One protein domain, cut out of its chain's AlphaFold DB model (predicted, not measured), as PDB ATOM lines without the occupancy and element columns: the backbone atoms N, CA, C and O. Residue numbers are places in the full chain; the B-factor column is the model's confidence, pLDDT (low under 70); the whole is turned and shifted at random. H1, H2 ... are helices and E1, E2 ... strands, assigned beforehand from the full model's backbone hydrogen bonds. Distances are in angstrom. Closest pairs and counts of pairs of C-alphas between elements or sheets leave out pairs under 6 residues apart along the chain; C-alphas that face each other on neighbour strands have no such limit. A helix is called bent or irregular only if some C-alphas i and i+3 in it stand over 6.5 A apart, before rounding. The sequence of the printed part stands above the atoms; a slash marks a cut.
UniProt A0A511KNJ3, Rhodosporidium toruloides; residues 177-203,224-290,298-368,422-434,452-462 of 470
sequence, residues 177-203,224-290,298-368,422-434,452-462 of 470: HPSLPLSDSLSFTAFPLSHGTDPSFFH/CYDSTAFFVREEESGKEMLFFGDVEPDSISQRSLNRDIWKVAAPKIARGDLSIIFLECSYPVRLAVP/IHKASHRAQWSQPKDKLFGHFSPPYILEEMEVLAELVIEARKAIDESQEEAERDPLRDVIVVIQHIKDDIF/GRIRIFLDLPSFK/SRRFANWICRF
ATOM      1  N   HIS A 177      31.588  29.333  31.663       91.81
ATOM      2  CA  HIS A 177      30.486  29.424  32.622       91.81
ATOM      3  C   HIS A 177      29.637  28.131  32.626       91.81
ATOM      4  O   HIS A 177      29.650  27.392  31.640       91.81
ATOM      5  N   PRO A 178      28.896  27.819  33.711       92.50
ATOM      6  CA  PRO A 178      27.881  26.761  33.690       92.50
ATOM      7  C   PRO A 178      26.696  27.164  32.798       92.50
ATOM      8  O   PRO A 178      26.442  28.357  32.626       92.50
ATOM      9  N   SER A 179      25.943  26.192  32.266       94.62
ATOM     10  CA  SER A 179      24.784  26.489  31.404       94.62
ATOM     11  C   SER A 179      23.768  27.400  32.104       94.62
ATOM     12  O   SER A 179      23.442  27.197  33.276       94.62
ATOM     13  N   LEU A 180      23.285  28.413  31.388       95.25
ATOM     14  CA  LEU A 180      22.389  29.451  31.900       95.25
ATOM     15  C   LEU A 180      20.938  29.185  31.454       95.25
ATOM     16  O   LEU A 180      20.725  28.752  30.322       95.25
ATOM     17  N   PRO A 181      19.917  29.435  32.295       94.50
ATOM     18  CA  PRO A 181      18.529  29.119  31.960       94.50
ATOM     19  C   PRO A 181      17.873  30.191  31.073       94.50
ATOM     20  O   PRO A 181      17.787  31.363  31.440       94.50
ATOM     21  N   LEU A 182      17.318  29.773  29.936       91.50
ATOM     22  CA  LEU A 182      16.403  30.585  29.121       91.50
ATOM     23  C   LEU A 182      14.943  30.365  29.555       91.50
ATOM     24  O   LEU A 182      14.144  31.298  29.560       91.50
ATOM     25  N   SER A 183      14.606  29.133  29.945       89.94
ATOM     26  CA  SER A 183      13.331  28.723  30.556       89.94
ATOM     27  C   SER A 183      13.510  27.395  31.302       89.94
ATOM     28  O   SER A 183      14.543  26.749  31.149       89.94
ATOM     29  N   ASP A 184      12.469  26.907  31.978       88.12
ATOM     30  CA  ASP A 184      12.404  25.580  32.629       88.12
ATOM     31  C   ASP A 184      12.715  24.377  31.703       88.12
ATOM     32  O   ASP A 184      12.766  23.238  32.158       88.12
ATOM     33  N   SER A 185      12.853  24.605  30.393       90.06
ATOM     34  CA  SER A 185      13.059  23.579  29.360       90.06
ATOM     35  C   SER A 185      14.135  23.933  28.324       90.06
ATOM     36  O   SER A 185      14.386  23.142  27.417       90.06
ATOM     37  N   LEU A 186      14.775  25.104  28.449       94.00
ATOM     38  CA  LEU A 186      15.851  25.560  27.564       94.00
ATOM     39  C   LEU A 186      16.987  26.171  28.389       94.00
ATOM     40  O   LEU A 186      16.742  27.102  29.161       94.00
ATOM     41  N   SER A 187      18.219  25.726  28.160       96.62
ATOM     42  CA  SER A 187      19.434  26.359  28.689       96.62
ATOM     43  C   SER A 187      20.402  26.731  27.561       96.62
ATOM     44  O   SER A 187      20.166  26.385  26.400       96.62
ATOM     45  N   PHE A 188      21.471  27.467  27.870       97.44
ATOM     46  CA  PHE A 188      22.513  27.776  26.893       97.44
ATOM     47  C   PHE A 188      23.916  27.937  27.487       97.44
ATOM     48  O   PHE A 188      24.093  28.432  28.605       97.44
ATOM     49  N   THR A 189      24.925  27.601  26.680       97.62
ATOM     50  CA  THR A 189      26.318  28.028  26.881       97.62
ATOM     51  C   THR A 189      26.763  28.963  25.761       97.62
ATOM     52  O   THR A 189      26.322  28.839  24.617       97.62
ATOM     53  N   ALA A 190      27.619  29.923  26.102       97.31
ATOM     54  CA  ALA A 190      28.077  30.979  25.215       97.31
ATOM     55  C   ALA A 190      29.577  30.865  24.923       97.31
ATOM     56  O   ALA A 190      30.364  30.493  25.791       97.31
ATOM     57  N   PHE A 191      29.968  31.233  23.707       96.50
ATOM     58  CA  PHE A 191      31.352  31.247  23.237       96.50
ATOM     59  C   PHE A 191      31.642  32.578  22.533       96.50
ATOM     60  O   PHE A 191      30.747  33.116  21.881       96.50
ATOM     61  N   PRO A 192      32.852  33.146  22.672       94.62
ATOM     62  CA  PRO A 192      33.172  34.434  22.068       94.62
ATOM     63  C   PRO A 192      33.366  34.284  20.555       94.62
ATOM     64  O   PRO A 192      33.865  33.261  20.094       94.62
ATOM     65  N   LEU A 193      33.032  35.327  19.801       92.94
ATOM     66  CA  LEU A 193      33.282  35.447  18.364       92.94
ATOM     67  C   LEU A 193      34.090  36.711  18.071       92.94
ATOM     68  O   LEU A 193      33.922  37.740  18.730       92.94
ATOM     69  N   SER A 194      34.922  36.650  17.036       91.44
ATOM     70  CA  SER A 194      35.449  37.843  16.372       91.44
ATOM     71  C   SER A 194      34.342  38.477  15.534       91.44
ATOM     72  O   SER A 194      33.645  37.751  14.838       91.44
ATOM     73  N   HIS A 195      34.205  39.801  15.534       89.19
ATOM     74  CA  HIS A 195      33.289  40.518  14.641       89.19
ATOM     75  C   HIS A 195      33.927  41.829  14.148       89.19
ATOM     76  O   HIS A 195      33.484  42.940  14.440       89.19
ATOM     77  N   GLY A 196      35.031  41.699  13.407       82.44
ATOM     78  CA  GLY A 196      35.661  42.825  12.719       82.44
ATOM     79  C   GLY A 196      36.348  43.813  13.644       82.44
ATOM     80  O   GLY A 196      36.529  43.579  14.836       82.44
ATOM     81  N   THR A 197      36.744  44.951  13.082       74.50
ATOM     82  CA  THR A 197      37.381  46.054  13.813       74.50
ATOM     83  C   THR A 197      36.579  47.335  13.615       74.50
ATOM     84  O   THR A 197      36.132  47.627  12.507       74.50
ATOM     85  N   ASP A 198      36.382  48.102  14.693       67.00
ATOM     86  CA  ASP A 198      35.635  49.368  14.677       67.00
ATOM     87  C   ASP A 198      36.263  50.354  13.664       67.00
ATOM     88  O   ASP A 198      37.378  50.831  13.902       67.00
ATOM     89  N   PRO A 199      35.579  50.738  12.562       61.00
ATOM     90  CA  PRO A 199      36.152  51.635  11.553       61.00
ATOM     91  C   PRO A 199      36.490  53.039  12.083       61.00
ATOM     92  O   PRO A 199      37.268  53.777  11.465       61.00
ATOM     93  N   SER A 200      35.963  53.428  13.251       59.59
ATOM     94  CA  SER A 200      36.376  54.659  13.928       59.59
ATOM     95  C   SER A 200      37.816  54.597  14.462       59.59
ATOM     96  O   SER A 200      38.404  55.649  14.701       59.59
ATOM     97  N   PHE A 201      38.443  53.414  14.545       54.88
ATOM     98  CA  PHE A 201      39.865  53.235  14.876       54.88
ATOM     99  C   PHE A 201      40.799  54.057  13.970       54.88
ATOM    100  O   PHE A 201      41.781  54.631  14.438       54.88
ATOM    101  N   PHE A 202      40.460  54.209  12.684       58.94
ATOM    102  CA  PHE A 202      41.247  55.010  11.736       58.94
ATOM    103  C   PHE A 202      41.129  56.537  11.951       58.94
ATOM    104  O   PHE A 202      41.837  57.314  11.304       58.94
ATOM    105  N   HIS A 203      40.264  56.998  12.863       64.50
ATOM    106  CA  HIS A 203      40.038  58.419  13.131       64.50
ATOM    107  C   HIS A 203      40.955  58.923  14.257       64.50
ATOM    108  O   HIS A 203      40.752  58.643  15.438       64.50
ATOM    109  N   CYS A 224      39.272  44.546  18.063       77.69
ATOM    110  CA  CYS A 224      38.261  43.707  17.436       77.69
ATOM    111  C   CYS A 224      36.970  43.775  18.265       77.69
ATOM    112  O   CYS A 224      37.024  43.741  19.497       77.69
ATOM    113  N   TYR A 225      35.813  43.898  17.613       85.50
ATOM    114  CA  TYR A 225      34.536  43.846  18.318       85.50
ATOM    115  C   TYR A 225      34.235  42.387  18.681       85.50
ATOM    116  O   TYR A 225      34.339  41.498  17.840       85.50
ATOM    117  N   ASP A 226      33.870  42.134  19.938       88.25
ATOM    118  CA  ASP A 226      33.492  40.795  20.393       88.25
ATOM    119  C   ASP A 226      31.993  40.549  20.187       88.25
ATOM    120  O   ASP A 226      31.154  41.306  20.689       88.25
ATOM    121  N   SER A 227      31.679  39.474  19.471       94.31
ATOM    122  CA  SER A 227      30.337  38.906  19.310       94.31
ATOM    123  C   SER A 227      30.232  37.591  20.101       94.31
ATOM    124  O   SER A 227      31.165  37.215  20.820       94.31
ATOM    125  N   THR A 228      29.095  36.895  20.027       97.06
ATOM    126  CA  THR A 228      28.842  35.677  20.816       97.06
ATOM    127  C   THR A 228      28.112  34.605  20.002       97.06
ATOM    128  O   THR A 228      27.148  34.903  19.301       97.06
ATOM    129  N   ALA A 229      28.525  33.345  20.139       97.69
ATOM    130  CA  ALA A 229      27.766  32.176  19.702       97.69
ATOM    131  C   ALA A 229      27.089  31.495  20.901       97.69
ATOM    132  O   ALA A 229      27.682  31.398  21.975       97.69
ATOM    133  N   PHE A 230      25.875  30.976  20.716       98.00
ATOM    134  CA  PHE A 230      25.102  30.276  21.743       98.00
ATOM    135  C   PHE A 230      24.814  28.826  21.334       98.00
ATOM    136  O   PHE A 230      24.099  28.589  20.362       98.00
ATOM    137  N   PHE A 231      25.286  27.850  22.111       97.88
ATOM    138  CA  PHE A 231      24.720  26.499  22.081       97.88
ATOM    139  C   PHE A 231      23.451  26.516  22.931       97.88
ATOM    140  O   PHE A 231      23.538  26.578  24.156       97.88
ATOM    141  N   VAL A 232      22.280  26.484  22.297       97.12
ATOM    142  CA  VAL A 232      20.985  26.413  22.982       97.12
ATOM    143  C   VAL A 232      20.534  24.961  23.052       97.12
ATOM    144  O   VAL A 232      20.360  24.301  22.025       97.12
ATOM    145  N   ARG A 233      20.315  24.483  24.275       96.12
ATOM    146  CA  ARG A 233      19.977  23.102  24.616       96.12
ATOM    147  C   ARG A 233      18.530  22.995  25.072       96.12
ATOM    148  O   ARG A 233      18.052  23.823  25.844       96.12
ATOM    149  N   GLU A 234      17.846  21.953  24.616       94.50
ATOM    150  CA  GLU A 234      16.540  21.535  25.116       94.50
ATOM    151  C   GLU A 234      16.731  20.363  26.086       94.50
ATOM    152  O   GLU A 234      17.382  19.372  25.755       94.50
ATOM    153  N   GLU A 235      16.264  20.521  27.328       92.88
ATOM    154  CA  GLU A 235      16.726  19.665  28.434       92.88
ATOM    155  C   GLU A 235      16.058  18.288  28.504       92.88
ATOM    156  O   GLU A 235      16.639  17.364  29.070       92.88
ATOM    157  N   GLU A 236      14.866  18.125  27.925       90.12
ATOM    158  CA  GLU A 236      14.119  16.861  27.965       90.12
ATOM    159  C   GLU A 236      14.677  15.853  26.948       90.12
ATOM    160  O   GLU A 236      14.853  14.674  27.252       90.12
ATOM    161  N   SER A 237      15.013  16.331  25.746       91.06
ATOM    162  CA  SER A 237      15.605  15.535  24.664       91.06
ATOM    163  C   SER A 237      17.138  15.569  24.627       91.06
ATOM    164  O   SER A 237      17.754  14.789  23.897       91.06
ATOM    165  N   GLY A 238      17.759  16.503  25.355       92.94
ATOM    166  CA  GLY A 238      19.197  16.781  25.313       92.94
ATOM    167  C   GLY A 238      19.694  17.365  23.985       92.94
ATOM    168  O   GLY A 238      20.906  17.499  23.812       92.94
ATOM    169  N   LYS A 239      18.798  17.684  23.039       93.81
ATOM    170  CA  LYS A 239      19.166  18.168  21.702       93.81
ATOM    171  C   LYS A 239      19.514  19.645  21.705       93.81
ATOM    172  O   LYS A 239      18.912  20.453  22.409       93.81
ATOM    173  N   GLU A 240      20.475  19.990  20.860       95.69
ATOM    174  CA  GLU A 240      21.023  21.332  20.748       95.69
ATOM    175  C   GLU A 240      20.859  21.918  19.343       95.69
ATOM    176  O   GLU A 240      20.829  21.214  18.322       95.69
ATOM    177  N   MET A 241      20.818  23.247  19.317       95.50
ATOM    178  CA  MET A 241      21.164  24.066  18.163       95.50
ATOM    179  C   MET A 241      22.305  25.019  18.536       95.50
ATOM    180  O   MET A 241      22.454  25.391  19.698       95.50
ATOM    181  N   LEU A 242      23.080  25.444  17.548       97.81
ATOM    182  CA  LEU A 242      24.152  26.424  17.692       97.81
ATOM    183  C   LEU A 242      23.766  27.682  16.912       97.81
ATOM    184  O   LEU A 242      23.448  27.594  15.730       97.81
ATOM    185  N   PHE A 243      23.763  28.836  17.569       96.81
ATOM    186  CA  PHE A 243      23.399  30.119  16.977       96.81
ATOM    187  C   PHE A 243      24.593  31.068  16.999       96.81
ATOM    188  O   PHE A 243      25.043  31.447  18.078       96.81
ATOM    189  N   PHE A 244      25.099  31.449  15.829       96.38
ATOM    190  CA  PHE A 244      26.081  32.521  15.692       96.38
ATOM    191  C   PHE A 244      25.367  33.867  15.548       96.38
ATOM    192  O   PHE A 244      24.480  34.013  14.701       96.38
ATOM    193  N   GLY A 245      25.805  34.851  16.335       94.50
ATOM    194  CA  GLY A 245      25.720  36.249  15.920       94.50
ATOM    195  C   GLY A 245      26.727  36.550  14.812       94.50
ATOM    196  O   GLY A 245      27.359  35.648  14.262       94.50
ATOM    197  N   ASP A 246      26.897  37.826  14.509       92.56
ATOM    198  CA  ASP A 246      27.752  38.266  13.407       92.56
ATOM    199  C   ASP A 246      29.208  37.868  13.670       92.56
ATOM    200  O   ASP A 246      29.659  37.893  14.825       92.56
ATOM    201  N   VAL A 247      29.918  37.432  12.624       91.81
ATOM    202  CA  VAL A 247      31.168  36.685  12.786       91.81
ATOM    203  C   VAL A 247      32.189  36.985  11.690       91.81
ATOM    204  O   VAL A 247      31.920  36.955  10.492       91.81
ATOM    205  N   GLU A 248      33.422  37.235  12.113       89.06
ATOM    206  CA  GLU A 248      34.583  37.364  11.244       89.06
ATOM    207  C   GLU A 248      35.332  36.022  11.173       89.06
ATOM    208  O   GLU A 248      35.510  35.378  12.211       89.06
ATOM    209  N   PRO A 249      35.797  35.575   9.990       86.88
ATOM    210  CA  PRO A 249      36.506  34.301   9.858       86.88
ATOM    211  C   PRO A 249      37.787  34.281  10.691       86.88
ATOM    212  O   PRO A 249      38.472  35.308  10.799       86.88
ATOM    213  N   ASP A 250      38.172  33.115  11.214       88.00
ATOM    214  CA  ASP A 250      39.423  32.974  11.981       88.00
ATOM    215  C   ASP A 250      40.641  33.410  11.128       88.00
ATOM    216  O   ASP A 250      41.572  34.053  11.621       88.00
ATOM    217  N   SER A 251      40.599  33.176   9.808       84.12
ATOM    218  CA  SER A 251      41.638  33.583   8.849       84.12
ATOM    219  C   SER A 251      41.670  35.076   8.495       84.12
ATOM    220  O   SER A 251      42.677  35.543   7.956       84.12
ATOM    221  N   ILE A 252      40.629  35.855   8.820       82.00
ATOM    222  CA  ILE A 252      40.684  37.327   8.767       82.00
ATOM    223  C   ILE A 252      41.064  37.880  10.142       82.00
ATOM    224  O   ILE A 252      42.022  38.645  10.242       82.00
ATOM    225  N   SER A 253      40.349  37.470  11.194       82.25
ATOM    226  CA  SER A 253      40.495  38.033  12.542       82.25
ATOM    227  C   SER A 253      41.809  37.655  13.239       82.25
ATOM    228  O   SER A 253      42.206  38.318  14.197       82.25
ATOM    229  N   GLN A 254      42.488  36.598  12.771       83.19
ATOM    230  CA  GLN A 254      43.701  36.015  13.368       83.19
ATOM    231  C   GLN A 254      43.512  35.562  14.834       83.19
ATOM    232  O   GLN A 254      44.476  35.398  15.583       83.19
ATOM    233  N   ARG A 255      42.258  35.334  15.243       84.56
ATOM    234  CA  ARG A 255      41.842  34.722  16.514       84.56
ATOM    235  C   ARG A 255      41.268  33.339  16.163       84.56
ATOM    236  O   ARG A 255      40.667  33.210  15.109       84.56
ATOM    237  N   SER A 256      41.453  32.313  16.999       91.38
ATOM    238  CA  SER A 256      41.019  30.927  16.706       91.38
ATOM    239  C   SER A 256      39.617  30.579  17.235       91.38
ATOM    240  O   SER A 256      39.389  29.463  17.709       91.38
ATOM    241  N   LEU A 257      38.710  31.555  17.276       93.94
ATOM    242  CA  LEU A 257      37.486  31.456  18.077       93.94
ATOM    243  C   LEU A 257      36.422  30.582  17.417       93.94
ATOM    244  O   LEU A 257      35.805  29.758  18.096       93.94
ATOM    245  N   ASN A 258      36.260  30.696  16.100       95.19
ATOM    246  CA  ASN A 258      35.334  29.864  15.343       95.19
ATOM    247  C   ASN A 258      35.807  28.407  15.419       95.19
ATOM    248  O   ASN A 258      35.027  27.514  15.758       95.19
ATOM    249  N   ARG A 259      37.118  28.161  15.264       95.81
ATOM    250  CA  ARG A 259      37.712  26.829  15.432       95.81
ATOM    251  C   ARG A 259      37.532  26.262  16.842       95.81
ATOM    252  O   ARG A 259      37.352  25.049  16.974       95.81
ATOM    253  N   ASP A 260      37.585  27.080  17.891       96.38
ATOM    254  CA  ASP A 260      37.333  26.625  19.263       96.38
ATOM    255  C   ASP A 260      35.856  26.256  19.491       96.38
ATOM    256  O   ASP A 260      35.571  25.247  20.141       96.38
ATOM    257  N   ILE A 261      34.917  26.963  18.855       97.44
ATOM    258  CA  ILE A 261      33.500  26.566  18.794       97.44
ATOM    259  C   ILE A 261      33.330  25.255  18.016       97.44
ATOM    260  O   ILE A 261      32.620  24.356  18.476       97.44
ATOM    261  N   TRP A 262      34.015  25.082  16.881       98.00
ATOM    262  CA  TRP A 262      33.941  23.852  16.089       98.00
ATOM    263  C   TRP A 262      34.485  22.624  16.834       98.00
ATOM    264  O   TRP A 262      33.896  21.550  16.720       98.00
ATOM    265  N   LYS A 263      35.517  22.770  17.685       97.94
ATOM    266  CA  LYS A 263      35.980  21.696  18.596       97.94
ATOM    267  C   LYS A 263      34.883  21.230  19.566       97.94
ATOM    268  O   LYS A 263      34.847  20.055  19.920       97.94
ATOM    269  N   VAL A 264      33.988  22.127  19.990       97.56
ATOM    270  CA  VAL A 264      32.844  21.802  20.865       97.56
ATOM    271  C   VAL A 264      31.659  21.254  20.062       97.56
ATOM    272  O   VAL A 264      30.988  20.327  20.514       97.56
ATOM    273  N   ALA A 265      31.409  21.791  18.865       97.94
ATOM    274  CA  ALA A 265      30.312  21.377  17.994       97.94
ATOM    275  C   ALA A 265      30.518  19.975  17.398       97.94
ATOM    276  O   ALA A 265      29.592  19.163  17.408       97.94
ATOM    277  N   ALA A 266      31.722  19.661  16.918       98.19
ATOM    278  CA  ALA A 266      32.011  18.425  16.196       98.19
ATOM    279  C   ALA A 266      31.622  17.122  16.935       98.19
ATOM    280  O   ALA A 266      30.865  16.329  16.366       98.19
ATOM    281  N   PRO A 267      32.015  16.889  18.207       98.12
ATOM    282  CA  PRO A 267      31.590  15.698  18.944       98.12
ATOM    283  C   PRO A 267      30.097  15.695  19.298       98.12
ATOM    284  O   PRO A 267      29.538  14.626  19.538       98.12
ATOM    285  N   LYS A 268      29.424  16.855  19.307       98.00
ATOM    286  CA  LYS A 268      27.960  16.920  19.435       98.00
ATOM    287  C   LYS A 268      27.258  16.555  18.124       98.00
ATOM    288  O   LYS A 268      26.212  15.918  18.179       98.00
ATOM    289  N   ILE A 269      27.826  16.892  16.964       96.38
ATOM    290  CA  ILE A 269      27.311  16.476  15.645       96.38
ATOM    291  C   ILE A 269      27.509  14.969  15.445       96.38
ATOM    292  O   ILE A 269      26.571  14.289  15.043       96.38
ATOM    293  N   ALA A 270      28.681  14.422  15.790       96.25
ATOM    294  CA  ALA A 270      28.977  12.992  15.642       96.25
ATOM    295  C   ALA A 270      28.007  12.085  16.432       96.25
ATOM    296  O   ALA A 270      27.615  11.030  15.942       96.25
ATOM    297  N   ARG A 271      27.554  12.521  17.618       95.69
ATOM    298  CA  ARG A 271      26.505  11.841  18.412       95.69
ATOM    299  C   ARG A 271      25.067  12.222  18.019       95.69
ATOM    300  O   ARG A 271      24.111  11.691  18.583       95.69
ATOM    301  N   GLY A 272      24.891  13.169  17.098       94.06
ATOM    302  CA  GLY A 272      23.592  13.729  16.719       94.06
ATOM    303  C   GLY A 272      22.908  14.557  17.816       94.06
ATOM    304  O   GLY A 272      21.687  14.714  17.785       94.06
ATOM    305  N   ASP A 273      23.645  15.043  18.819       96.38
ATOM    306  CA  ASP A 273      23.147  15.957  19.860       96.38
ATOM    307  C   ASP A 273      22.866  17.344  19.269       96.38
ATOM    308  O   ASP A 273      21.777  17.891  19.445       96.38
ATOM    309  N   LEU A 274      23.837  17.881  18.522       96.69
ATOM    310  CA  LEU A 274      23.724  19.138  17.785       96.69
ATOM    311  C   LEU A 274      23.179  18.861  16.382       96.69
ATOM    312  O   LEU A 274      23.807  18.151  15.601       96.69
ATOM    313  N   SER A 275      22.019  19.444  16.068       89.25
ATOM    314  CA  SER A 275      21.259  19.135  14.842       89.25
ATOM    315  C   SER A 275      21.029  20.326  13.905       89.25
ATOM    316  O   SER A 275      20.703  20.135  12.732       89.25
ATOM    317  N   ILE A 276      21.202  21.562  14.391       92.25
ATOM    318  CA  ILE A 276      21.007  22.793  13.611       92.25
ATOM    319  C   ILE A 276      22.103  23.803  13.965       92.25
ATOM    320  O   ILE A 276      22.357  24.036  15.145       92.25
ATOM    321  N   ILE A 277      22.710  24.429  12.957       94.06
ATOM    322  CA  ILE A 277      23.612  25.579  13.095       94.06
ATOM    323  C   ILE A 277      22.986  26.766  12.359       94.06
ATOM    324  O   ILE A 277      22.632  26.635  11.188       94.06
ATOM    325  N   PHE A 278      22.874  27.914  13.019       92.38
ATOM    326  CA  PHE A 278      22.571  29.202  12.398       92.38
ATOM    327  C   PHE A 278      23.868  29.975  12.213       92.38
ATOM    328  O   PHE A 278      24.635  30.112  13.165       92.38
ATOM    329  N   LEU A 279      24.095  30.467  10.998       88.81
ATOM    330  CA  LEU A 279      25.328  31.132  10.592       88.81
ATOM    331  C   LEU A 279      24.997  32.262   9.614       88.81
ATOM    332  O   LEU A 279      24.095  32.120   8.786       88.81
ATOM    333  N   GLU A 280      25.688  33.393   9.700       84.00
ATOM    334  CA  GLU A 280      25.438  34.505   8.780       84.00
ATOM    335  C   GLU A 280      26.092  34.335   7.398       84.00
ATOM    336  O   GLU A 280      27.038  33.572   7.202       84.00
ATOM    337  N   CYS A 281      25.559  35.063   6.414       81.06
ATOM    338  CA  CYS A 281      26.138  35.217   5.081       81.06
ATOM    339  C   CYS A 281      25.773  36.591   4.505       81.06
ATOM    340  O   CYS A 281      25.001  36.694   3.546       81.06
ATOM    341  N   SER A 282      26.303  37.662   5.092       70.00
ATOM    342  CA  SER A 282      25.834  39.022   4.817       70.00
ATOM    343  C   SER A 282      25.981  39.481   3.366       70.00
ATOM    344  O   SER A 282      25.211  40.333   2.931       70.00
ATOM    345  N   TYR A 283      26.926  38.926   2.598       63.66
ATOM    346  CA  TYR A 283      27.283  39.439   1.269       63.66
ATOM    347  C   TYR A 283      27.130  38.399   0.138       63.66
ATOM    348  O   TYR A 283      27.896  37.434   0.092       63.66
ATOM    349  N   PRO A 284      26.199  38.585  -0.825       60.69
ATOM    350  CA  PRO A 284      25.983  37.644  -1.928       60.69
ATOM    351  C   PRO A 284      27.097  37.691  -2.992       60.69
ATOM    352  O   PRO A 284      27.856  38.657  -3.107       60.69
ATOM    353  N   VAL A 285      27.180  36.651  -3.830       54.31
ATOM    354  CA  VAL A 285      28.107  36.609  -4.974       54.31
ATOM    355  C   VAL A 285      27.588  37.476  -6.122       54.31
ATOM    356  O   VAL A 285      26.642  37.091  -6.807       54.31
ATOM    357  N   ARG A 286      28.281  38.581  -6.432       49.75
ATOM    358  CA  ARG A 286      28.098  39.276  -7.716       49.75
ATOM    359  C   ARG A 286      28.774  38.486  -8.840       49.75
ATOM    360  O   ARG A 286      29.995  38.466  -8.981       49.75
ATOM    361  N   LEU A 287      27.959  37.838  -9.669       45.34
ATOM    362  CA  LEU A 287      28.407  37.228 -10.921       45.34
ATOM    363  C   LEU A 287      28.513  38.301 -12.011       45.34
ATOM    364  O   LEU A 287      27.579  38.513 -12.782       45.34
ATOM    365  N   ALA A 288      29.671  38.955 -12.107       38.09
ATOM    366  CA  ALA A 288      30.036  39.702 -13.308       38.09
ATOM    367  C   ALA A 288      30.199  38.711 -14.477       38.09
ATOM    368  O   ALA A 288      31.188  37.982 -14.534       38.09
ATOM    369  N   VAL A 289      29.211  38.640 -15.377       36.88
ATOM    370  CA  VAL A 289      29.169  37.670 -16.487       36.88
ATOM    371  C   VAL A 289      29.978  38.183 -17.690       36.88
ATOM    372  O   VAL A 289      29.558  39.155 -18.320       36.88
ATOM    373  N   PRO A 290      31.093  37.537 -18.082       32.59
ATOM    374  CA  PRO A 290      31.736  37.774 -19.369       32.59
ATOM    375  C   PRO A 290      31.018  36.962 -20.466       32.59
ATOM    376  O   PRO A 290      30.475  35.889 -20.181       32.59
ATOM    377  N   ILE A 298      36.598  26.552 -13.940       37.38
ATOM    378  CA  ILE A 298      36.862  25.908 -12.640       37.38
ATOM    379  C   ILE A 298      38.167  26.401 -11.985       37.38
ATOM    380  O   ILE A 298      38.160  26.768 -10.816       37.38
ATOM    381  N   HIS A 299      39.268  26.516 -12.736       33.50
ATOM    382  CA  HIS A 299      40.586  26.865 -12.170       33.50
ATOM    383  C   HIS A 299      40.922  28.368 -12.090       33.50
ATOM    384  O   HIS A 299      42.021  28.719 -11.664       33.50
ATOM    385  N   LYS A 300      40.027  29.277 -12.514       31.34
ATOM    386  CA  LYS A 300      40.297  30.737 -12.520       31.34
ATOM    387  C   LYS A 300      39.252  31.601 -11.807       31.34
ATOM    388  O   LYS A 300      39.495  32.795 -11.632       31.34
ATOM    389  N   ALA A 301      38.138  31.028 -11.344       36.06
ATOM    390  CA  ALA A 301      37.109  31.765 -10.606       36.06
ATOM    391  C   ALA A 301      37.661  32.451  -9.336       36.06
ATOM    392  O   ALA A 301      37.392  33.633  -9.113       36.06
ATOM    393  N   SER A 302      38.516  31.761  -8.573       38.97
ATOM    394  CA  SER A 302      39.099  32.215  -7.294       38.97
ATOM    395  C   SER A 302      39.981  33.473  -7.378       38.97
ATOM    396  O   SER A 302      40.340  34.045  -6.351       38.97
ATOM    397  N   HIS A 303      40.338  33.921  -8.585       36.16
ATOM    398  CA  HIS A 303      41.110  35.148  -8.826       36.16
ATOM    399  C   HIS A 303      40.360  36.185  -9.679       36.16
ATOM    400  O   HIS A 303      40.947  37.200 -10.059       36.16
ATOM    401  N   ARG A 304      39.089  35.943 -10.034       33.03
ATOM    402  CA  ARG A 304      38.349  36.820 -10.963       33.03
ATOM    403  C   ARG A 304      36.863  37.018 -10.686       33.03
ATOM    404  O   ARG A 304      36.260  37.863 -11.343       33.03
ATOM    405  N   ALA A 305      36.272  36.295  -9.738       37.38
ATOM    406  CA  ALA A 305      34.937  36.614  -9.252       37.38
ATOM    407  C   ALA A 305      34.975  37.929  -8.452       37.38
ATOM    408  O   ALA A 305      35.644  38.032  -7.425       37.38
ATOM    409  N   GLN A 306      34.279  38.951  -8.949       37.78
ATOM    410  CA  GLN A 306      34.202  40.263  -8.314       37.78
ATOM    411  C   GLN A 306      33.077  40.254  -7.272       37.78
ATOM    412  O   GLN A 306      31.941  40.607  -7.577       37.78
ATOM    413  N   TRP A 307      33.393  39.800  -6.056       49.88
ATOM    414  CA  TRP A 307      32.443  39.702  -4.941       49.88
ATOM    415  C   TRP A 307      31.739  41.042  -4.643       49.88
ATOM    416  O   TRP A 307      32.266  42.111  -4.951       49.88
ATOM    417  N   SER A 308      30.541  40.991  -4.042       46.03
ATOM    418  CA  SER A 308      29.722  42.192  -3.779       46.03
ATOM    419  C   SER A 308      30.430  43.231  -2.906       46.03
ATOM    420  O   SER A 308      30.259  44.428  -3.151       46.03
ATOM    421  N   GLN A 309      31.274  42.784  -1.968       49.28
ATOM    422  CA  GLN A 309      32.206  43.624  -1.217       49.28
ATOM    423  C   GLN A 309      33.655  43.099  -1.290       49.28
ATOM    424  O   GLN A 309      33.882  41.889  -1.195       49.28
ATOM    425  N   PRO A 310      34.652  43.994  -1.428       53.25
ATOM    426  CA  PRO A 310      36.061  43.718  -1.131       53.25
ATOM    427  C   PRO A 310      36.302  43.285   0.326       53.25
ATOM    428  O   PRO A 310      35.503  43.602   1.207       53.25
ATOM    429  N   LYS A 311      37.436  42.618   0.604       56.91
ATOM    430  CA  LYS A 311      37.776  42.129   1.960       56.91
ATOM    431  C   LYS A 311      37.804  43.252   3.009       56.91
ATOM    432  O   LYS A 311      37.309  43.061   4.112       56.91
ATOM    433  N   ASP A 312      38.299  44.433   2.639       53.41
ATOM    434  CA  ASP A 312      38.334  45.659   3.453       53.41
ATOM    435  C   ASP A 312      36.948  46.250   3.785       53.41
ATOM    436  O   ASP A 312      36.856  47.198   4.562       53.41
ATOM    437  N   LYS A 313      35.867  45.696   3.216       53.28
ATOM    438  CA  LYS A 313      34.474  46.145   3.399       53.28
ATOM    439  C   LYS A 313      33.535  45.027   3.848       53.28
ATOM    440  O   LYS A 313      32.320  45.173   3.746       53.28
ATOM    441  N   LEU A 314      34.094  43.925   4.350       55.94
ATOM    442  CA  LEU A 314      33.321  42.879   5.019       55.94
ATOM    443  C   LEU A 314      32.889  43.291   6.430       55.94
ATOM    444  O   LEU A 314      31.962  42.692   6.950       55.94
ATOM    445  N   PHE A 315      33.544  44.289   7.043       59.69
ATOM    446  CA  PHE A 315      33.232  44.815   8.385       59.69
ATOM    447  C   PHE A 315      33.065  43.738   9.473       59.69
ATOM    448  O   PHE A 315      32.287  43.914  10.401       59.69
ATOM    449  N   GLY A 316      33.804  42.629   9.366       59.62
ATOM    450  CA  GLY A 316      33.700  41.525  10.314       59.62
ATOM    451  C   GLY A 316      32.536  40.566  10.095       59.62
ATOM    452  O   GLY A 316      32.126  39.948  11.069       59.62
ATOM    453  N   HIS A 317      32.010  40.466   8.869       77.56
ATOM    454  CA  HIS A 317      30.960  39.515   8.500       77.56
ATOM    455  C   HIS A 317      31.428  38.434   7.514       77.56
ATOM    456  O   HIS A 317      32.316  38.647   6.674       77.56
ATOM    457  N   PHE A 318      30.734  37.300   7.526       78.50
ATOM    458  CA  PHE A 318      30.897  36.208   6.575       78.50
ATOM    459  C   PHE A 318      30.435  36.551   5.149       78.50
ATOM    460  O   PHE A 318      29.476  37.281   4.882       78.50
ATOM    461  N   SER A 319      31.117  35.925   4.191       72.38
ATOM    462  CA  SER A 319      30.697  35.824   2.791       72.38
ATOM    463  C   SER A 319      30.964  34.398   2.285       72.38
ATOM    464  O   SER A 319      31.747  33.674   2.911       72.38
ATOM    465  N   PRO A 320      30.339  33.951   1.177       77.19
ATOM    466  CA  PRO A 320      30.291  32.537   0.800       77.19
ATOM    467  C   PRO A 320      31.621  31.765   0.755       77.19
ATOM    468  O   PRO A 320      31.597  30.598   1.139       77.19
ATOM    469  N   PRO A 321      32.771  32.345   0.347       74.50
ATOM    470  CA  PRO A 321      34.051  31.638   0.413       74.50
ATOM    471  C   PRO A 321      34.453  31.232   1.838       74.50
ATOM    472  O   PRO A 321      34.922  30.119   2.034       74.50
ATOM    473  N   TYR A 322      34.217  32.091   2.834       82.62
ATOM    474  CA  TYR A 322      34.593  31.811   4.225       82.62
ATOM    475  C   TYR A 322      33.626  30.856   4.922       82.62
ATOM    476  O   TYR A 322      34.025  30.116   5.809       82.62
ATOM    477  N   ILE A 323      32.365  30.810   4.483       83.25
ATOM    478  CA  ILE A 323      31.429  29.769   4.929       83.25
ATOM    479  C   ILE A 323      31.921  28.395   4.477       83.25
ATOM    480  O   ILE A 323      31.818  27.443   5.238       83.25
ATOM    481  N   LEU A 324      32.470  28.273   3.264       82.50
ATOM    482  CA  LEU A 324      33.064  27.012   2.813       82.50
ATOM    483  C   LEU A 324      34.310  26.663   3.642       82.50
ATOM    484  O   LEU A 324      34.377  25.551   4.148       82.50
ATOM    485  N   GLU A 325      35.208  27.622   3.866       86.19
ATOM    486  CA  GLU A 325      36.413  27.468   4.701       86.19
ATOM    487  C   GLU A 325      36.088  26.988   6.134       86.19
ATOM    488  O   GLU A 325      36.643  26.003   6.619       86.19
ATOM    489  N   GLU A 326      35.122  27.619   6.801       89.19
ATOM    490  CA  GLU A 326      34.713  27.270   8.170       89.19
ATOM    491  C   GLU A 326      33.914  25.949   8.221       89.19
ATOM    492  O   GLU A 326      34.002  25.199   9.197       89.19
ATOM    493  N   MET A 327      33.178  25.597   7.156       91.12
ATOM    494  CA  MET A 327      32.531  24.281   7.029       91.12
ATOM    495  C   MET A 327      33.514  23.156   6.678       91.12
ATOM    496  O   MET A 327      33.261  22.014   7.059       91.12
ATOM    497  N   GLU A 328      34.629  23.448   6.007       90.44
ATOM    498  CA  GLU A 328      35.743  22.513   5.801       90.44
ATOM    499  C   GLU A 328      36.424  22.205   7.146       90.44
ATOM    500  O   GLU A 328      36.504  21.036   7.527       90.44
ATOM    501  N   VAL A 329      36.767  23.233   7.937       93.56
ATOM    502  CA  VAL A 329      37.309  23.072   9.305       93.56
ATOM    503  C   VAL A 329      36.353  22.283  10.210       93.56
ATOM    504  O   VAL A 329      36.785  21.401  10.960       93.56
ATOM    505  N   LEU A 330      35.044  22.554  10.148       95.38
ATOM    506  CA  LEU A 330      34.050  21.787  10.902       95.38
ATOM    507  C   LEU A 330      33.940  20.332  10.412       95.38
ATOM    508  O   LEU A 330      33.798  19.426  11.234       95.38
ATOM    509  N   ALA A 331      34.014  20.085   9.101       93.69
ATOM    510  CA  ALA A 331      33.952  18.737   8.539       93.69
ATOM    511  C   ALA A 331      35.156  17.879   8.960       93.69
ATOM    512  O   ALA A 331      34.949  16.732   9.358       93.69
ATOM    513  N   GLU A 332      36.375  18.429   8.952       95.88
ATOM    514  CA  GLU A 332      37.580  17.753   9.465       95.88
ATOM    515  C   GLU A 332      37.405  17.329  10.930       95.88
ATOM    516  O   GLU A 332      37.581  16.159  11.273       95.88
ATOM    517  N   LEU A 333      36.965  18.252  11.790       97.94
ATOM    518  CA  LEU A 333      36.755  17.979  13.215       97.94
ATOM    519  C   LEU A 333      35.634  16.959  13.457       97.94
ATOM    520  O   LEU A 333      35.705  16.167  14.398       97.94
ATOM    521  N   VAL A 334      34.599  16.940  12.611       96.62
ATOM    522  CA  VAL A 334      33.546  15.919  12.670       96.62
ATOM    523  C   VAL A 334      34.062  14.553  12.204       96.62
ATOM    524  O   VAL A 334      33.691  13.553  12.811       96.62
ATOM    525  N   ILE A 335      34.957  14.478  11.211       96.19
ATOM    526  CA  ILE A 335      35.628  13.220  10.828       96.19
ATOM    527  C   ILE A 335      36.454  12.672  12.002       96.19
ATOM    528  O   ILE A 335      36.347  11.486  12.321       96.19
ATOM    529  N   GLU A 336      37.239  13.520  12.677       97.31
ATOM    530  CA  GLU A 336      37.988  13.140  13.886       97.31
ATOM    531  C   GLU A 336      37.049  12.638  14.995       97.31
ATOM    532  O   GLU A 336      37.260  11.561  15.556       97.31
ATOM    533  N   ALA A 337      35.968  13.373  15.273       97.50
ATOM    534  CA  ALA A 337      35.011  13.028  16.319       97.50
ATOM    535  C   ALA A 337      34.196  11.753  16.025       97.50
ATOM    536  O   ALA A 337      33.836  11.043  16.962       97.50
ATOM    537  N   ARG A 338      33.926  11.445  14.748       96.31
ATOM    538  CA  ARG A 338      33.291  10.191  14.300       96.31
ATOM    539  C   ARG A 338      34.218   8.992  14.483       96.31
ATOM    540  O   ARG A 338      33.824   7.995  15.082       96.31
ATOM    541  N   LYS A 339      35.479   9.119  14.062       95.69
ATOM    542  CA  LYS A 339      36.513   8.092  14.286       95.69
ATOM    543  C   LYS A 339      36.753   7.831  15.780       95.69
ATOM    544  O   LYS A 339      37.074   6.711  16.157       95.69
ATOM    545  N   ALA A 340      36.551   8.834  16.637       96.25
ATOM    546  CA  ALA A 340      36.636   8.706  18.096       96.25
ATOM    547  C   ALA A 340      35.416   8.022  18.764       96.25
ATOM    548  O   ALA A 340      35.430   7.835  19.981       96.25
ATOM    549  N   ILE A 341      34.378   7.658  18.000       95.00
ATOM    550  CA  ILE A 341      33.229   6.842  18.447       95.00
ATOM    551  C   ILE A 341      33.093   5.546  17.624       95.00
ATOM    552  O   ILE A 341      31.987   5.054  17.410       95.00
ATOM    553  N   ASP A 342      34.228   5.013  17.158       93.88
ATOM    554  CA  ASP A 342      34.362   3.770  16.384       93.88
ATOM    555  C   ASP A 342      33.620   3.743  15.022       93.88
ATOM    556  O   ASP A 342      33.435   2.676  14.432       93.88
ATOM    557  N   GLU A 343      33.235   4.903  14.465       92.94
ATOM    558  CA  GLU A 343      32.753   4.995  13.076       92.94
ATOM    559  C   GLU A 343      33.916   4.747  12.096       92.94
ATOM    560  O   GLU A 343      35.019   5.276  12.275       92.94
ATOM    561  N   SER A 344      33.693   3.948  11.043       94.50
ATOM    562  CA  SER A 344      34.767   3.608  10.103       94.50
ATOM    563  C   SER A 344      35.249   4.830   9.313       94.50
ATOM    564  O   SER A 344      34.504   5.787   9.090       94.50
ATOM    565  N   GLN A 345      36.505   4.804   8.849       91.50
ATOM    566  CA  GLN A 345      37.073   5.929   8.100       91.50
ATOM    567  C   GLN A 345      36.249   6.275   6.848       91.50
ATOM    568  O   GLN A 345      36.008   7.454   6.598       91.50
ATOM    569  N   GLU A 346      35.792   5.267   6.098       90.94
ATOM    570  CA  GLU A 346      34.989   5.469   4.886       90.94
ATOM    571  C   GLU A 346      33.630   6.112   5.209       90.94
ATOM    572  O   GLU A 346      33.212   7.042   4.525       90.94
ATOM    573  N   GLU A 347      32.950   5.678   6.273       89.19
ATOM    574  CA  GLU A 347      31.659   6.245   6.685       89.19
ATOM    575  C   GLU A 347      31.799   7.679   7.215       89.19
ATOM    576  O   GLU A 347      31.009   8.554   6.840       89.19
ATOM    577  N   ALA A 348      32.843   7.934   8.009       87.88
ATOM    578  CA  ALA A 348      33.127   9.244   8.579       87.88
ATOM    579  C   ALA A 348      33.462  10.289   7.501       87.88
ATOM    580  O   ALA A 348      32.983  11.421   7.580       87.88
ATOM    581  N   GLU A 349      34.252   9.916   6.488       89.12
ATOM    582  CA  GLU A 349      34.710  10.811   5.411       89.12
ATOM    583  C   GLU A 349      33.687  10.982   4.276       89.12
ATOM    584  O   GLU A 349      33.705  12.000   3.585       89.12
ATOM    585  N   ARG A 350      32.763  10.030   4.087       86.00
ATOM    586  CA  ARG A 350      31.779  10.038   2.987       86.00
ATOM    587  C   ARG A 350      30.730  11.145   3.082       86.00
ATOM    588  O   ARG A 350      30.298  11.667   2.054       86.00
ATOM    589  N   ASP A 351      30.253  11.446   4.288       85.12
ATOM    590  CA  ASP A 351      29.333  12.564   4.534       85.12
ATOM    591  C   ASP A 351      29.446  13.025   6.003       85.12
ATOM    592  O   ASP A 351      28.645  12.607   6.849       85.12
ATOM    593  N   PRO A 352      30.456  13.853   6.345       88.00
ATOM    594  CA  PRO A 352      30.726  14.224   7.735       88.00
ATOM    595  C   PRO A 352      29.551  14.965   8.381       88.00
ATOM    596  O   PRO A 352      29.143  14.650   9.500       88.00
ATOM    597  N   LEU A 353      28.963  15.918   7.650       90.31
ATOM    598  CA  LEU A 353      27.944  16.852   8.141       90.31
ATOM    599  C   LEU A 353      26.497  16.384   7.877       90.31
ATOM    600  O   LEU A 353      25.563  17.175   7.985       90.31
ATOM    601  N   ARG A 354      26.287  15.102   7.551       87.12
ATOM    602  CA  ARG A 354      24.972  14.516   7.210       87.12
ATOM    603  C   ARG A 354      23.869  14.716   8.260       87.12
ATOM    604  O   ARG A 354      22.695  14.786   7.896       87.12
ATOM    605  N   ASP A 355      24.256  14.806   9.532       85.94
ATOM    606  CA  ASP A 355      23.360  14.844  10.696       85.94
ATOM    607  C   ASP A 355      23.038  16.277  11.178       85.94
ATOM    608  O   ASP A 355      22.261  16.450  12.117       85.94
ATOM    609  N   VAL A 356      23.592  17.314  10.527       88.62
ATOM    610  CA  VAL A 356      23.397  18.728  10.895       88.62
ATOM    611  C   VAL A 356      22.825  19.561   9.740       88.62
ATOM    612  O   VAL A 356      23.203  19.425   8.575       88.62
ATOM    613  N   ILE A 357      21.883  20.450  10.060       88.88
ATOM    614  CA  ILE A 357      21.298  21.417   9.122       88.88
ATOM    615  C   ILE A 357      21.978  22.772   9.324       88.88
ATOM    616  O   ILE A 357      22.006  23.277  10.443       88.88
ATOM    617  N   VAL A 358      22.479  23.384   8.246       85.81
ATOM    618  CA  VAL A 358      23.064  24.733   8.290       85.81
ATOM    619  C   VAL A 358      22.052  25.730   7.733       85.81
ATOM    620  O   VAL A 358      21.617  25.642   6.583       85.81
ATOM    621  N   VAL A 359      21.648  26.668   8.577       84.88
ATOM    622  CA  VAL A 359      20.643  27.690   8.307       84.88
ATOM    623  C   VAL A 359      21.360  29.017   8.129       84.88
ATOM    624  O   VAL A 359      22.037  29.484   9.042       84.88
ATOM    625  N   ILE A 360      21.208  29.624   6.953       82.81
ATOM    626  CA  ILE A 360      21.868  30.889   6.638       82.81
ATOM    627  C   ILE A 360      20.953  32.064   6.992       82.81
ATOM    628  O   ILE A 360      19.760  32.053   6.676       82.81
ATOM    629  N   GLN A 361      21.524  33.061   7.669       81.00
ATOM    630  CA  GLN A 361      20.839  34.256   8.170       81.00
ATOM    631  C   GLN A 361      21.683  35.535   7.945       81.00
ATOM    632  O   GLN A 361      22.696  35.483   7.244       81.00
ATOM    633  N   HIS A 362      21.241  36.685   8.466       78.69
ATOM    634  CA  HIS A 362      21.879  38.016   8.349       78.69
ATOM    635  C   HIS A 362      22.235  38.462   6.923       78.69
ATOM    636  O   HIS A 362      23.160  39.241   6.704       78.69
ATOM    637  N   ILE A 363      21.519  37.970   5.911       75.69
ATOM    638  CA  ILE A 363      21.780  38.363   4.520       75.69
ATOM    639  C   ILE A 363      21.432  39.853   4.373       75.69
ATOM    640  O   ILE A 363      20.355  40.276   4.798       75.69
ATOM    641  N   LYS A 364      22.336  40.653   3.798       72.19
ATOM    642  CA  LYS A 364      22.105  42.082   3.543       72.19
ATOM    643  C   LYS A 364      21.574  42.247   2.125       72.19
ATOM    644  O   LYS A 364      22.203  41.799   1.165       72.19
ATOM    645  N   ASP A 365      20.408  42.871   1.998       66.50
ATOM    646  CA  ASP A 365      19.755  43.078   0.704       66.50
ATOM    647  C   ASP A 365      20.586  44.050  -0.163       66.50
ATOM    648  O   ASP A 365      20.927  45.149   0.285       66.50
ATOM    649  N   ASP A 366      20.897  43.695  -1.422       67.06
ATOM    650  CA  ASP A 366      21.671  44.554  -2.350       67.06
ATOM    651  C   ASP A 366      20.788  45.669  -2.960       67.06
ATOM    652  O   ASP A 366      20.643  45.826  -4.173       67.06
ATOM    653  N   ILE A 367      20.164  46.469  -2.088       64.69
ATOM    654  CA  ILE A 367      19.218  47.546  -2.438       64.69
ATOM    655  C   ILE A 367      19.863  48.729  -3.177       64.69
ATOM    656  O   ILE A 367      19.169  49.658  -3.588       64.69
ATOM    657  N   PHE A 368      21.191  48.720  -3.325       54.69
ATOM    658  CA  PHE A 368      21.968  49.778  -3.969       54.69
ATOM    659  C   PHE A 368      22.475  49.394  -5.370       54.69
ATOM    660  O   PHE A 368      23.020  50.251  -6.071       54.69
ATOM    661  N   GLY A 422      30.174  16.536   1.956       33.50
ATOM    662  CA  GLY A 422      28.905  15.817   1.990       33.50
ATOM    663  C   GLY A 422      27.624  16.647   1.786       33.50
ATOM    664  O   GLY A 422      27.599  17.781   1.284       33.50
ATOM    665  N   ARG A 423      26.475  16.070   2.152       39.59
ATOM    666  CA  ARG A 423      25.143  16.613   1.851       39.59
ATOM    667  C   ARG A 423      24.666  17.697   2.830       39.59
ATOM    668  O   ARG A 423      23.497  17.693   3.209       39.59
ATOM    669  N   ILE A 424      25.509  18.701   3.120       35.84
ATOM    670  CA  ILE A 424      25.129  19.941   3.836       35.84
ATOM    671  C   ILE A 424      23.768  20.469   3.339       35.84
ATOM    672  O   ILE A 424      23.613  20.841   2.168       35.84
ATOM    673  N   ARG A 425      22.757  20.494   4.211       42.12
ATOM    674  CA  ARG A 425      21.427  21.023   3.878       42.12
ATOM    675  C   ARG A 425      21.383  22.516   4.177       42.12
ATOM    676  O   ARG A 425      20.904  22.914   5.232       42.12
ATOM    677  N   ILE A 426      21.908  23.312   3.246       38.72
ATOM    678  CA  ILE A 426      21.869  24.776   3.323       38.72
ATOM    679  C   ILE A 426      20.457  25.264   2.990       38.72
ATOM    680  O   ILE A 426      19.983  25.076   1.868       38.72
ATOM    681  N   PHE A 427      19.810  25.917   3.955       40.19
ATOM    682  CA  PHE A 427      18.582  26.676   3.729       40.19
ATOM    683  C   PHE A 427      18.913  28.169   3.653       40.19
ATOM    684  O   PHE A 427      19.396  28.752   4.623       40.19
ATOM    685  N   LEU A 428      18.651  28.766   2.487       34.91
ATOM    686  CA  LEU A 428      18.648  30.212   2.280       34.91
ATOM    687  C   LEU A 428      17.218  30.702   2.496       34.91
ATOM    688  O   LEU A 428      16.328  30.323   1.732       34.91
ATOM    689  N   ASP A 429      16.999  31.509   3.526       38.34
ATOM    690  CA  ASP A 429      15.690  32.099   3.791       38.34
ATOM    691  C   ASP A 429      15.610  33.492   3.164       38.34
ATOM    692  O   ASP A 429      16.522  34.307   3.300       38.34
ATOM    693  N   LEU A 430      14.518  33.750   2.454       31.81
ATOM    694  CA  LEU A 430      14.195  35.044   1.855       31.81
ATOM    695  C   LEU A 430      12.828  35.478   2.402       31.81
ATOM    696  O   LEU A 430      12.058  34.613   2.820       31.81
ATOM    697  N   PRO A 431      12.428  36.759   2.292       29.64
ATOM    698  CA  PRO A 431      11.103  37.244   2.721       29.64
ATOM    699  C   PRO A 431       9.861  36.657   1.990       29.64
ATOM    700  O   PRO A 431       8.772  37.235   2.048       29.64
ATOM    701  N   SER A 432      10.004  35.513   1.310       26.66
ATOM    702  CA  SER A 432       9.013  34.810   0.486       26.66
ATOM    703  C   SER A 432       9.034  33.302   0.791       26.66
ATOM    704  O   SER A 432       9.767  32.541   0.165       26.66
ATOM    705  N   PHE A 433       8.227  32.857   1.761       25.28
ATOM    706  CA  PHE A 433       8.181  31.455   2.207       25.28
ATOM    707  C   PHE A 433       7.658  30.457   1.148       25.28
ATOM    708  O   PHE A 433       6.695  30.753   0.438       25.28
ATOM    709  N   LYS A 434       8.182  29.214   1.226       22.83
ATOM    710  CA  LYS A 434       7.931  27.997   0.400       22.83
ATOM    711  C   LYS A 434       8.816  27.896  -0.865       22.83
ATOM    712  O   LYS A 434       9.121  28.904  -1.475       22.83
ATOM    713  N   SER A 452      19.165  34.878  -5.541       35.09
ATOM    714  CA  SER A 452      19.143  33.825  -4.522       35.09
ATOM    715  C   SER A 452      19.037  32.428  -5.142       35.09
ATOM    716  O   SER A 452      19.716  31.502  -4.696       35.09
ATOM    717  N   ARG A 453      18.281  32.273  -6.246       36.66
ATOM    718  CA  ARG A 453      18.345  31.054  -7.070       36.66
ATOM    719  C   ARG A 453      19.730  30.859  -7.684       36.66
ATOM    720  O   ARG A 453      20.165  29.714  -7.749       36.66
ATOM    721  N   ARG A 454      20.444  31.905  -8.123       37.78
ATOM    722  CA  ARG A 454      21.841  31.783  -8.592       37.78
ATOM    723  C   ARG A 454      22.767  31.331  -7.464       37.78
ATOM    724  O   ARG A 454      23.585  30.455  -7.719       37.78
ATOM    725  N   PHE A 455      22.611  31.828  -6.235       39.47
ATOM    726  CA  PHE A 455      23.436  31.403  -5.096       39.47
ATOM    727  C   PHE A 455      23.153  29.948  -4.675       39.47
ATOM    728  O   PHE A 455      24.081  29.143  -4.597       39.47
ATOM    729  N   ALA A 456      21.880  29.557  -4.546       38.06
ATOM    730  CA  ALA A 456      21.488  28.161  -4.325       38.06
ATOM    731  C   ALA A 456      21.994  27.229  -5.445       38.06
ATOM    732  O   ALA A 456      22.515  26.146  -5.181       38.06
ATOM    733  N   ASN A 457      21.893  27.659  -6.709       36.66
ATOM    734  CA  ASN A 457      22.437  26.912  -7.845       36.66
ATOM    735  C   ASN A 457      23.969  26.905  -7.876       36.66
ATOM    736  O   ASN A 457      24.527  25.943  -8.384       36.66
ATOM    737  N   TRP A 458      24.659  27.919  -7.352       40.22
ATOM    738  CA  TRP A 458      26.119  27.941  -7.258       40.22
ATOM    739  C   TRP A 458      26.609  26.896  -6.251       40.22
ATOM    740  O   TRP A 458      27.403  26.035  -6.623       40.22
ATOM    741  N   ILE A 459      26.018  26.855  -5.050       38.16
ATOM    742  CA  ILE A 459      26.242  25.794  -4.049       38.16
ATOM    743  C   ILE A 459      25.947  24.405  -4.654       38.16
ATOM    744  O   ILE A 459      26.754  23.477  -4.564       38.16
ATOM    745  N   CYS A 460      24.816  24.257  -5.352       33.16
ATOM    746  CA  CYS A 460      24.432  23.000  -6.005       33.16
ATOM    747  C   CYS A 460      25.241  22.649  -7.272       33.16
ATOM    748  O   CYS A 460      25.177  21.500  -7.715       33.16
ATOM    749  N   ARG A 461      25.997  23.591  -7.855       34.97
ATOM    750  CA  ARG A 461      26.916  23.368  -8.989       34.97
ATOM    751  C   ARG A 461      28.338  23.075  -8.527       34.97
ATOM    752  O   ARG A 461      28.975  22.228  -9.141       34.97
ATOM    753  N   PHE A 462      28.798  23.681  -7.431       34.06
ATOM    754  CA  PHE A 462      30.055  23.322  -6.762       34.06
ATOM    755  C   PHE A 462      30.070  21.814  -6.450       34.06
ATOM    756  O   PHE A 462      30.955  21.090  -6.894       34.06
TER     757      PHE A 462
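What this domain is: This is residues 177 to 203, 224 to 290, 298 to 368, 422 to 434 and 452 to 462 of the 470 residues of a protein of Rhodosporidium toruloides (UniProt A0A511KNJ3). Picture one strongly twisted, curled sheet of seven strands, with H3 lying over one face and the long helix H4 packing on H3 at a slant. H5 folds back beside the last residues of H4, H6 sits near the edge strand E7, and H1 lies far out beyond the last residue of E2. The 189 printed residues have six named helices and seven named strands, in the chain order E1 E2 H1 E3 E4 H2 H3 E5 H4 H5 E6 E7 H6, and the class is mixed, helices and strands. The sheet is mixed too, in the order E1, E2, E3, E4, E5, E6, E7, antiparallel from E1 to E4 and parallel from E4 to E7. The whole is compact, with a radius of gyration of the C-alphas of 17.6 A, and spans 51 by 44 by 37 A.

How they stand to each other: Begin at the edge strand E1, residues 180 to 183, and its antiparallel neighbour E2, residues 186 to 197; they form a hairpin, with N 180 and O 188 2.9 A apart. E2 bends by 52 degrees at residue 189. Next comes E3, residues 224 to 234, antiparallel to E2, with N 191 and O 229 at 2.9 A. E3 forms a hairpin with E4, residues 240 to 244, where N 230 and O 243 are 2.8 A apart. E5, residues 274 to 280, is parallel to E4, with N 278 and O 242 at 2.8 A. E6, residues 357 to 361, is parallel to E5, with N 359 and O 277 at 2.8 A, and the edge strand E7, residues 425 to 428, is parallel to E6, with N 427 and O 358 at 3.2 A. Now look at H3, residues 257 to 270: it is on the sheet at a height of 9.0 A, over E3 and E4, and runs along the strands, at 21 degrees to E4 on the local plane. With H2, residues 250 to 253, between E4 and H3, the chain from E4 to E5 makes a strand-helix-strand unit, two parallel neighbour strands joined through helices, with a right-handed crossover. H4, residues 320 to 339, touches H3, with the C-alphas of Ala 266 and Val 334 closest at 4.6 A, a steep tilt of 47 degrees, the same way. H5, residues 345 to 350, forms a helical hairpin with H4; it touches residues 334 to 339 of H4 alone, the closest C-alphas being those of Ile 335 and Ala 348, 5.2 A apart. H6, residues 452 to 462, only grazes the sheet, and H1, residues 199 to 202, is not on it. In H4, H5 and H6 every O i to N i+4 pair is within hydrogen-bond range, in H3 7 of 10 are, and H1 and H2 are too short for such a pair.

Where its parts are: Find C-alpha 180 at (22.389, 29.451, 31.900), where E1 begins. E2 runs 32.8 A from first to last C-alpha, E3 32.0 A and E5 17.9 A. H3 measures 20.5 A and is irregular, but only just, with C-alphas 264 and 267 6.52 A apart. H4 starts at C-alpha 320, (30.291, 32.537, 0.800), and runs 28.6 A. H6 runs 15.3 A to C-alpha 462 at (30.055, 23.322, -6.762).

The domain as a whole: The two C-alphas farthest apart are those of Asp 184 and Pro 290, at 56.8 A. Four cuts interrupt the printed part: C-alphas 203 and 224 are 15.4 A apart, 290 and 298 14.6 A, 368 and 422 35.2 A, and 434 and 452 13.6 A. Of the links that are printed whole, none is long. Residues 298 to 319 hold no named element. The mean pLDDT of the printed part is 75.7, and 61 residues are under 70, among them residues 298 to 316, 422 to 434 and 452 to 462.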